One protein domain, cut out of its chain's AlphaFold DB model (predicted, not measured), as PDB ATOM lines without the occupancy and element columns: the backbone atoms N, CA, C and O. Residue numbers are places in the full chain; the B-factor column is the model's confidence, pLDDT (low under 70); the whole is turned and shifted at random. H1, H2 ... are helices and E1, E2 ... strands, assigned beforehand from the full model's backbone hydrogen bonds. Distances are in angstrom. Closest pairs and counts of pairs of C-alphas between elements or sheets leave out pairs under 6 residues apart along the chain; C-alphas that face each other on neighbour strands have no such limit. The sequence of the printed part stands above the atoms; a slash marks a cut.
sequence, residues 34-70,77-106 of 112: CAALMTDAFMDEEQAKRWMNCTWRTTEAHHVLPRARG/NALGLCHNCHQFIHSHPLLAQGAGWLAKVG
ATOM      1  N   CYS A  34     160.768 170.179 174.948       89.25
ATOM      2  CA  CYS A  34     160.599 169.080 175.892       89.25
ATOM      3  C   CYS A  34     161.808 168.970 176.838       89.25
ATOM      4  O   CYS A  34     162.922 168.672 176.409       89.25
ATOM      5  N   ALA A  35     161.564 169.102 178.142       85.38
ATOM      6  CA  ALA A  35     162.596 169.102 179.178       85.38
ATOM      7  C   ALA A  35     163.308 167.749 179.373       85.38
ATOM      8  O   ALA A  35     164.364 167.708 180.001       85.38
ATOM      9  N   ALA A  36     162.788 166.650 178.808       71.06
ATOM     10  CA  ALA A  36     163.419 165.322 178.879       71.06
ATOM     11  C   ALA A  36     164.839 165.276 178.279       71.06
ATOM     12  O   ALA A  36     165.559 164.302 178.472       71.06
ATOM     13  N   LEU A  37     165.225 166.316 177.540       60.81
ATOM     14  CA  LEU A  37     166.508 166.452 176.857       60.81
ATOM     15  C   LEU A  37     167.508 167.335 177.609       60.81
ATOM     16  O   LEU A  37     168.664 167.398 177.213       60.81
ATOM     17  N   MET A  38     167.068 168.032 178.660       55.72
ATOM     18  CA  MET A  38     167.878 169.052 179.337       55.72
ATOM     19  C   MET A  38     168.539 168.562 180.625       55.72
ATOM     20  O   MET A  38     169.221 169.330 181.294       55.72
ATOM     21  N   THR A  39     168.336 167.303 181.013       57.41
ATOM     22  CA  THR A  39     169.038 166.732 182.164       57.41
ATOM     23  C   THR A  39     170.291 166.015 181.683       57.41
ATOM     24  O   THR A  39     170.190 164.914 181.139       57.41
ATOM     25  N   ASP A  40     171.452 166.613 181.952       51.44
ATOM     26  CA  ASP A  40     172.817 166.155 181.621       51.44
ATOM     27  C   ASP A  40     173.189 164.745 182.134       51.44
ATOM     28  O   ASP A  40     174.321 164.288 181.986       51.44
ATOM     29  N   ALA A  41     172.261 164.039 182.778       50.47
ATOM     30  CA  ALA A  41     172.569 162.864 183.571       50.47
ATOM     31  C   ALA A  41     172.534 161.535 182.794       50.47
ATOM     32  O   ALA A  41     173.227 160.616 183.222       50.47
ATOM     33  N   PHE A  42     171.757 161.374 181.706       49.53
ATOM     34  CA  PHE A  42     171.501 160.006 181.205       49.53
ATOM     35  C   PHE A  42     171.217 159.766 179.709       49.53
ATOM     36  O   PHE A  42     171.282 158.601 179.324       49.53
ATOM     37  N   MET A  43     170.915 160.754 178.853       58.88
ATOM     38  CA  MET A  43     170.590 160.473 177.436       58.88
ATOM     39  C   MET A  43     171.028 161.590 176.487       58.88
ATOM     40  O   MET A  43     170.676 162.748 176.689       58.88
ATOM     41  N   ASP A  44     171.739 161.221 175.418       63.69
ATOM     42  CA  ASP A  44     171.911 162.085 174.248       63.69
ATOM     43  C   ASP A  44     170.594 162.199 173.440       63.69
ATOM     44  O   ASP A  44     169.632 161.443 173.629       63.69
ATOM     45  N   GLU A  45     170.544 163.171 172.524       63.50
ATOM     46  CA  GLU A  45     169.399 163.431 171.640       63.50
ATOM     47  C   GLU A  45     168.942 162.185 170.850       63.50
ATOM     48  O   GLU A  45     167.739 161.984 170.624       63.50
ATOM     49  N   GLU A  46     169.877 161.330 170.436       66.31
ATOM     50  CA  GLU A  46     169.596 160.144 169.628       66.31
ATOM     51  C   GLU A  46     168.891 159.062 170.459       66.31
ATOM     52  O   GLU A  46     167.898 158.469 170.023       66.31
ATOM     53  N   GLN A  47     169.334 158.855 171.698       65.31
ATOM     54  CA  GLN A  47     168.716 157.923 172.636       65.31
ATOM     55  C   GLN A  47     167.322 158.402 173.060       65.31
ATOM     56  O   GLN A  47     166.370 157.618 173.049       65.31
ATOM     57  N   ALA A  48     167.136 159.696 173.316       64.00
ATOM     58  CA  ALA A  48     165.811 160.232 173.625       64.00
ATOM     59  C   ALA A  48     164.796 160.004 172.481       64.00
ATOM     60  O   ALA A  48     163.636 159.656 172.736       64.00
ATOM     61  N   LYS A  49     165.221 160.125 171.212       65.94
ATOM     62  CA  LYS A  49     164.389 159.761 170.044       65.94
ATOM     63  C   LYS A  49     164.095 158.264 170.003       65.94
ATOM     64  O   LYS A  49     162.945 157.876 169.809       65.94
ATOM     65  N   ARG A  50     165.115 157.429 170.198       69.25
ATOM     66  CA  ARG A  50     165.020 155.977 170.004       69.25
ATOM     67  C   ARG A  50     164.174 155.268 171.062       69.25
ATOM     68  O   ARG A  50     163.489 154.305 170.731       69.25
ATOM     69  N   TRP A  51     164.210 155.736 172.307       68.88
ATOM     70  CA  TRP A  51     163.560 155.058 173.435       68.88
ATOM     71  C   TRP A  51     162.194 155.646 173.785       68.88
ATOM     72  O   TRP A  51     161.280 154.904 174.141       68.88
ATOM     73  N   MET A  52     162.042 156.969 173.680       75.88
ATOM     74  CA  MET A  52     160.828 157.668 174.116       75.88
ATOM     75  C   MET A  52     160.004 158.236 172.963       75.88
ATOM     76  O   MET A  52     158.921 158.755 173.212       75.88
ATOM     77  N   ASN A  53     160.488 158.176 171.716       85.75
ATOM     78  CA  ASN A  53     159.850 158.836 170.573       85.75
ATOM     79  C   ASN A  53     159.538 160.320 170.875       85.75
ATOM     80  O   ASN A  53     158.418 160.797 170.675       85.75
ATOM     81  N   CYS A  54     160.509 161.033 171.459       88.50
ATOM     82  CA  CYS A  54     160.349 162.429 171.860       88.50
ATOM     83  C   CYS A  54     160.026 163.316 170.645       88.50
ATOM     84  O   CYS A  54     160.741 163.286 169.642       88.50
ATOM     85  N   THR A  55     158.977 164.139 170.747       89.56
ATOM     86  CA  THR A  55     158.571 165.081 169.686       89.56
ATOM     87  C   THR A  55     159.185 166.469 169.841       89.56
ATOM     88  O   THR A  55     158.838 167.373 169.085       89.56
ATOM     89  N   TRP A  56     160.076 166.650 170.819       86.94
ATOM     90  CA  TRP A  56     160.824 167.886 171.083       86.94
ATOM     91  C   TRP A  56     159.989 169.071 171.560       86.94
ATOM     92  O   TRP A  56     160.554 170.026 172.068       86.94
ATOM     93  N   ARG A  57     158.659 169.002 171.480       92.00
ATOM     94  CA  ARG A  57     157.754 170.088 171.859       92.00
ATOM     95  C   ARG A  57     156.993 169.778 173.130       92.00
ATOM     96  O   ARG A  57     156.448 168.683 173.287       92.00
ATOM     97  N   THR A  58     156.879 170.776 173.990       95.00
ATOM     98  CA  THR A  58     156.040 170.685 175.178       95.00
ATOM     99  C   THR A  58     154.566 170.736 174.799       95.00
ATOM    100  O   THR A  58     154.074 171.695 174.206       95.00
ATOM    101  N   THR A  59     153.830 169.705 175.194       95.75
ATOM    102  CA  THR A  59     152.369 169.633 175.048       95.75
ATOM    103  C   THR A  59     151.676 169.552 176.404       95.75
ATOM    104  O   THR A  59     150.531 169.988 176.561       95.75
ATOM    105  N   GLU A  60     152.378 169.031 177.407       95.31
ATOM    106  CA  GLU A  60     151.855 168.722 178.729       95.31
ATOM    107  C   GLU A  60     152.809 169.244 179.809       95.31
ATOM    108  O   GLU A  60     154.021 169.285 179.617       95.31
ATOM    109  N   ALA A  61     152.249 169.653 180.946       95.75
ATOM    110  CA  ALA A  61     153.026 169.957 182.140       95.75
ATOM    111  C   ALA A  61     152.999 168.744 183.074       95.75
ATOM    112  O   ALA A  61     151.942 168.137 183.278       95.75
ATOM    113  N   HIS A  62     154.146 168.413 183.655       94.88
ATOM    114  CA  HIS A  62     154.323 167.283 184.555       94.88
ATOM    115  C   HIS A  62     154.773 167.743 185.938       94.88
ATOM    116  O   HIS A  62     155.742 168.484 186.047       94.88
ATOM    117  N   HIS A  63     154.104 167.276 186.993       94.38
ATOM    118  CA  HIS A  63     154.526 167.511 188.376       94.38
ATOM    119  C   HIS A  63     155.766 166.693 188.743       94.38
ATOM    120  O   HIS A  63     155.661 165.470 188.811       94.38
ATOM    121  N   VAL A  64     156.870 167.350 189.108       93.38
ATOM    122  CA  VAL A  64     158.083 166.666 189.599       93.38
ATOM    123  C   VAL A  64     157.813 166.000 190.946       93.38
ATOM    124  O   VAL A  64     158.004 164.796 191.101       93.38
ATOM    125  N   LEU A  65     157.304 166.743 191.932       92.19
ATOM    126  CA  LEU A  65     156.695 166.182 193.134       92.19
ATOM    127  C   LEU A  65     155.188 166.031 192.880       92.19
ATOM    128  O   LEU A  65     154.487 167.042 192.762       92.19
ATOM    129  N   PRO A  66     154.648 164.800 192.807       90.38
ATOM    130  CA  PRO A  66     153.235 164.598 192.521       90.38
ATOM    131  C   PRO A  66     152.335 165.220 193.586       90.38
ATOM    132  O   PRO A  66     152.594 165.116 194.786       90.38
ATOM    133  N   ARG A  67     151.183 165.743 193.161       88.88
ATOM    134  CA  ARG A  67     150.162 166.283 194.072       88.88
ATOM    135  C   ARG A  67     149.741 165.294 195.162       88.88
ATOM    136  O   ARG A  67     149.563 165.678 196.313       88.88
ATOM    137  N   ALA A  68     149.589 164.012 194.819       85.62
ATOM    138  CA  ALA A  68     149.219 162.964 195.779       85.62
ATOM    139  C   ALA A  68     150.241 162.802 196.923       85.62
ATOM    140  O   ALA A  68     149.932 162.202 197.946       85.62
ATOM    141  N   ARG A  69     151.448 163.345 196.739       85.81
ATOM    142  CA  ARG A  69     152.566 163.345 197.682       85.81
ATOM    143  C   ARG A  69     152.823 164.728 198.299       85.81
ATOM    144  O   ARG A  69     153.861 164.926 198.914       85.81
ATOM    145  N   GLY A  70     151.891 165.670 198.136       87.12
ATOM    146  CA  GLY A  70     151.990 167.025 198.687       87.12
ATOM    147  C   GLY A  70     152.683 168.045 197.781       87.12
ATOM    148  O   GLY A  70     152.925 169.162 198.225       87.12
ATOM    149  N   ASN A  77     157.871 173.268 190.382       93.56
ATOM    150  CA  ASN A  77     157.473 171.873 190.553       93.56
ATOM    151  C   ASN A  77     156.937 171.259 189.246       93.56
ATOM    152  O   ASN A  77     156.281 170.213 189.284       93.56
ATOM    153  N   ALA A  78     157.145 171.913 188.099       93.69
ATOM    154  CA  ALA A  78     156.574 171.505 186.827       93.69
ATOM    155  C   ALA A  78     157.603 171.477 185.687       93.69
ATOM    156  O   ALA A  78     158.371 172.415 185.494       93.69
ATOM    157  N   LEU A  79     157.556 170.409 184.889       93.62
ATOM    158  CA  LEU A  79     158.336 170.250 183.661       93.62
ATOM    159  C   LEU A  79     157.426 170.287 182.437       93.62
ATOM    160  O   LEU A  79     156.366 169.656 182.425       93.62
ATOM    161  N   GLY A  80     157.860 170.991 181.398       95.12
ATOM    162  CA  GLY A  80     157.265 170.943 180.074       95.12
ATOM    163  C   GLY A  80     157.725 169.698 179.326       95.12
ATOM    164  O   GLY A  80     158.914 169.518 179.080       95.12
ATOM    165  N   LEU A  81     156.794 168.811 178.977       93.75
ATOM    166  CA  LEU A  81     157.091 167.566 178.276       93.75
ATOM    167  C   LEU A  81     156.177 167.362 177.072       93.75
ATOM    168  O   LEU A  81     155.018 167.791 177.042       93.75
ATOM    169  N   CYS A  82     156.689 166.636 176.082       93.62
ATOM    170  CA  CYS A  82     155.820 166.005 175.101       93.62
ATOM    171  C   CYS A  82     155.030 164.861 175.752       93.62
ATOM    172  O   CYS A  82     155.457 164.279 176.754       93.62
ATOM    173  N   HIS A  83     153.906 164.493 175.138       94.50
ATOM    174  CA  HIS A  83     153.064 163.395 175.608       94.50
ATOM    175  C   HIS A  83     153.847 162.085 175.829       94.50
ATOM    176  O   HIS A  83     153.699 161.442 176.867       94.50
ATOM    177  N   ASN A  84     154.732 161.707 174.900       92.25
ATOM    178  CA  ASN A  84     155.453 160.433 174.985       92.25
ATOM    179  C   ASN A  84     156.439 160.402 176.166       92.25
ATOM    180  O   ASN A  84     156.470 159.433 176.923       92.25
ATOM    181  N   CYS A  85     157.184 161.490 176.386       91.06
ATOM    182  CA  CYS A  85     158.062 161.631 177.550       91.06
ATOM    183  C   CYS A  85     157.267 161.664 178.862       91.06
ATOM    184  O   CYS A  85     157.685 161.069 179.855       91.06
ATOM    185  N   HIS A  86     156.094 162.303 178.869       93.94
ATOM    186  CA  HIS A  86     155.230 162.305 180.045       93.94
ATOM    187  C   HIS A  86     154.753 160.888 180.406       93.94
ATOM    188  O   HIS A  86     154.833 160.488 181.568       93.94
ATOM    189  N   GLN A  87     154.329 160.094 179.417       92.75
ATOM    190  CA  GLN A  87     153.959 158.688 179.622       92.75
ATOM    191  C   GLN A  87     155.148 157.830 180.071       92.75
ATOM    192  O   GLN A  87     154.994 156.959 180.934       92.75
ATOM    193  N   PHE A  88     156.341 158.087 179.529       90.19
ATOM    194  CA  PHE A  88     157.556 157.376 179.921       90.19
ATOM    195  C   PHE A  88     157.844 157.521 181.417       90.19
ATOM    196  O   PHE A  88     158.113 156.514 182.070       90.19
ATOM    197  N   ILE A  89     157.731 158.732 181.976       90.00
ATOM    198  CA  ILE A  89     157.967 158.985 183.407       90.00
ATOM    199  C   ILE A  89     157.015 158.176 184.292       90.00
ATOM    200  O   ILE A  89     157.451 157.571 185.274       90.00
ATOM    201  N   HIS A  90     155.728 158.123 183.935       90.56
ATOM    202  CA  HIS A  90     154.745 157.323 184.675       90.56
ATOM    203  C   HIS A  90     155.006 155.820 184.559       90.56
ATOM    204  O   HIS A  90     154.746 155.080 185.506       90.56
ATOM    205  N   SER A  91     155.549 155.375 183.424       90.50
ATOM    206  CA  SER A  91     155.841 153.962 183.158       90.50
ATOM    207  C   SER A  91     157.164 153.494 183.778       90.50
ATOM    208  O   SER A  91     157.299 152.322 184.125       90.50
ATOM    209  N   HIS A  92     158.131 154.400 183.965       87.75
ATOM    210  CA  HIS A  92     159.482 154.095 184.450       87.75
ATOM    211  C   HIS A  92     159.881 154.978 185.645       87.75
ATOM    212  O   HIS A  92     160.873 155.711 185.583       87.75
ATOM    213  N   PRO A  93     159.159 154.904 186.778       87.62
ATOM    214  CA  PRO A  93     159.343 155.828 187.895       87.62
ATOM    215  C   PRO A  93     160.741 155.776 188.523       87.62
ATOM    216  O   PRO A  93     161.196 156.789 189.041       87.62
ATOM    217  N   LEU A  94     161.437 154.631 188.484       85.06
ATOM    218  CA  LEU A  94     162.808 154.516 189.000       85.06
ATOM    219  C   LEU A  94     163.816 155.282 188.133       85.06
ATOM    220  O   LEU A  94     164.670 155.981 188.674       85.06
ATOM    221  N   LEU A  95     163.686 155.189 186.804       83.19
ATOM    222  CA  LEU A  95     164.520 155.949 185.870       83.19
ATOM    223  C   LEU A  95     164.212 157.443 185.978       83.19
ATOM    224  O   LEU A  95     165.126 158.248 186.113       83.19
ATOM    225  N   ALA A  96     162.927 157.804 186.024       85.81
ATOM    226  CA  ALA A  96     162.504 159.190 186.195       85.81
ATOM    227  C   ALA A  96     162.995 159.801 187.517       85.81
ATOM    228  O   ALA A  96     163.344 160.974 187.560       85.81
ATOM    229  N   GLN A  97     163.058 159.012 188.593       86.31
ATOM    230  CA  GLN A  97     163.651 159.444 189.860       86.31
ATOM    231  C   GLN A  97     165.159 159.656 189.749       86.31
ATOM    232  O   GLN A  97     165.655 160.669 190.233       86.31
ATOM    233  N   GLY A  98     165.880 158.730 189.107       81.12
ATOM    234  CA  GLY A  98     167.322 158.865 188.876       81.12
ATOM    235  C   GLY A  98     167.682 160.075 188.011       81.12
ATOM    236  O   GLY A  98     168.712 160.699 188.237       81.12
ATOM    237  N   ALA A  99     166.802 160.443 187.077       79.38
ATOM    238  CA  ALA A  99     166.951 161.610 186.211       79.38
ATOM    239  C   ALA A  99     166.405 162.921 186.816       79.38
ATOM    240  O   ALA A  99     166.481 163.965 186.177       79.38
ATOM    241  N   GLY A 100     165.823 162.892 188.022       84.94
ATOM    242  CA  GLY A 100     165.254 164.082 188.671       84.94
ATOM    243  C   GLY A 100     163.895 164.544 188.124       84.94
ATOM    244  O   GLY A 100     163.371 165.559 188.570       84.94
ATOM    245  N   TRP A 101     163.276 163.794 187.211       87.94
ATOM    246  CA  TRP A 101     161.957 164.113 186.647       87.94
ATOM    247  C   TRP A 101     160.795 163.771 187.585       87.94
ATOM    248  O   TRP A 101     159.687 164.264 187.397       87.94
ATOM    249  N   LEU A 102     161.038 162.923 188.590       89.44
ATOM    250  CA  LEU A 102     160.043 162.505 189.574       89.44
ATOM    251  C   LEU A 102     160.659 162.434 190.977       89.44
ATOM    252  O   LEU A 102     161.516 161.600 191.250       89.44
ATOM    253  N   ALA A 103     160.172 163.240 191.914       87.38
ATOM    254  CA  ALA A 103     160.664 163.255 193.286       87.38
ATOM    255  C   ALA A 103     160.101 162.098 194.144       87.38
ATOM    256  O   ALA A 103     158.938 161.675 194.031       87.38
ATOM    257  N   LYS A 104     160.924 161.609 195.082       78.19
ATOM    258  CA  LYS A 104     160.489 160.755 196.202       78.19
ATOM    259  C   LYS A 104     160.196 161.618 197.432       78.19
ATOM    260  O   LYS A 104     160.953 162.531 197.743       78.19
ATOM    261  N   VAL A 105     159.136 161.289 198.173       59.62
ATOM    262  CA  VAL A 105     158.895 161.887 199.498       59.62
ATOM    263  C   VAL A 105     160.034 161.469 200.426       59.62
ATOM    264  O   VAL A 105     160.352 160.285 200.497       59.62
ATOM    265  N   GLY A 106     160.648 162.434 201.112       57.88
ATOM    266  CA  GLY A 106     161.752 162.195 202.048       57.88
ATOM    267  C   GLY A 106     163.147 162.144 201.418       57.88
ATOM    268  O   GLY A 106     164.120 162.000 202.151       57.88
TER     269      GLY A 106
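Overview. This is residues 34 to 70 and 77 to 106 of the 112 residues of an uncharacterized protein of marine sediment metagenome (UniProt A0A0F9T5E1). What is the shape? H2 packs beside a two-stranded antiparallel ribbon, E1 and E2, with H1 and H3 toward opposite ends of H2 and loops making much of the rest. What builds it? The printed part has 67 residues, with named elements in the order H1, E1, E2, H2, H3; the class is mixed, with under half of the residues in them. It is compact, radius of gyration of the C-alphas 11.3 A, spanning 34 by 22 by 19 A.

Along the chain. Where does each begin? H1 is residues 45 to 52, from C-alpha 45 at (169.399, 163.431, 171.640), E1 60 to 63 and E2 78 to 81. What follows? H2 is residues 83 to 91, 12.4 A long, and H3 93 to 98, ending at (167.322, 158.865, 188.876).

Arrangement. What pairs E1 with E2? They are antiparallel; N 62 and O 79 are 2.8 A apart, within hydrogen-bond range. What surrounds H2? Its closest C-alphas to E1 are His 83 and Glu 60, 6.3 A. H1 and H2 only just touch, with 3 pairs of C-alphas within 8 A, the closest Met 52 and Cys 85, 5.9 A. H3 is close but not clearly touching H2, closest C-alphas Ala 96 and Ile 89, 5.3 A. In H1, H2 and H3 every O i to N i+4 pair is within hydrogen-bond range.

Size, cuts and confidence. Is there a cut? Residues 71 to 76 are not printed; C-alphas 70 and 77 are 10.9 A apart. Where is confidence low? The model's pLDDT is under 70 in residues 37 to 51 and 105 to 106.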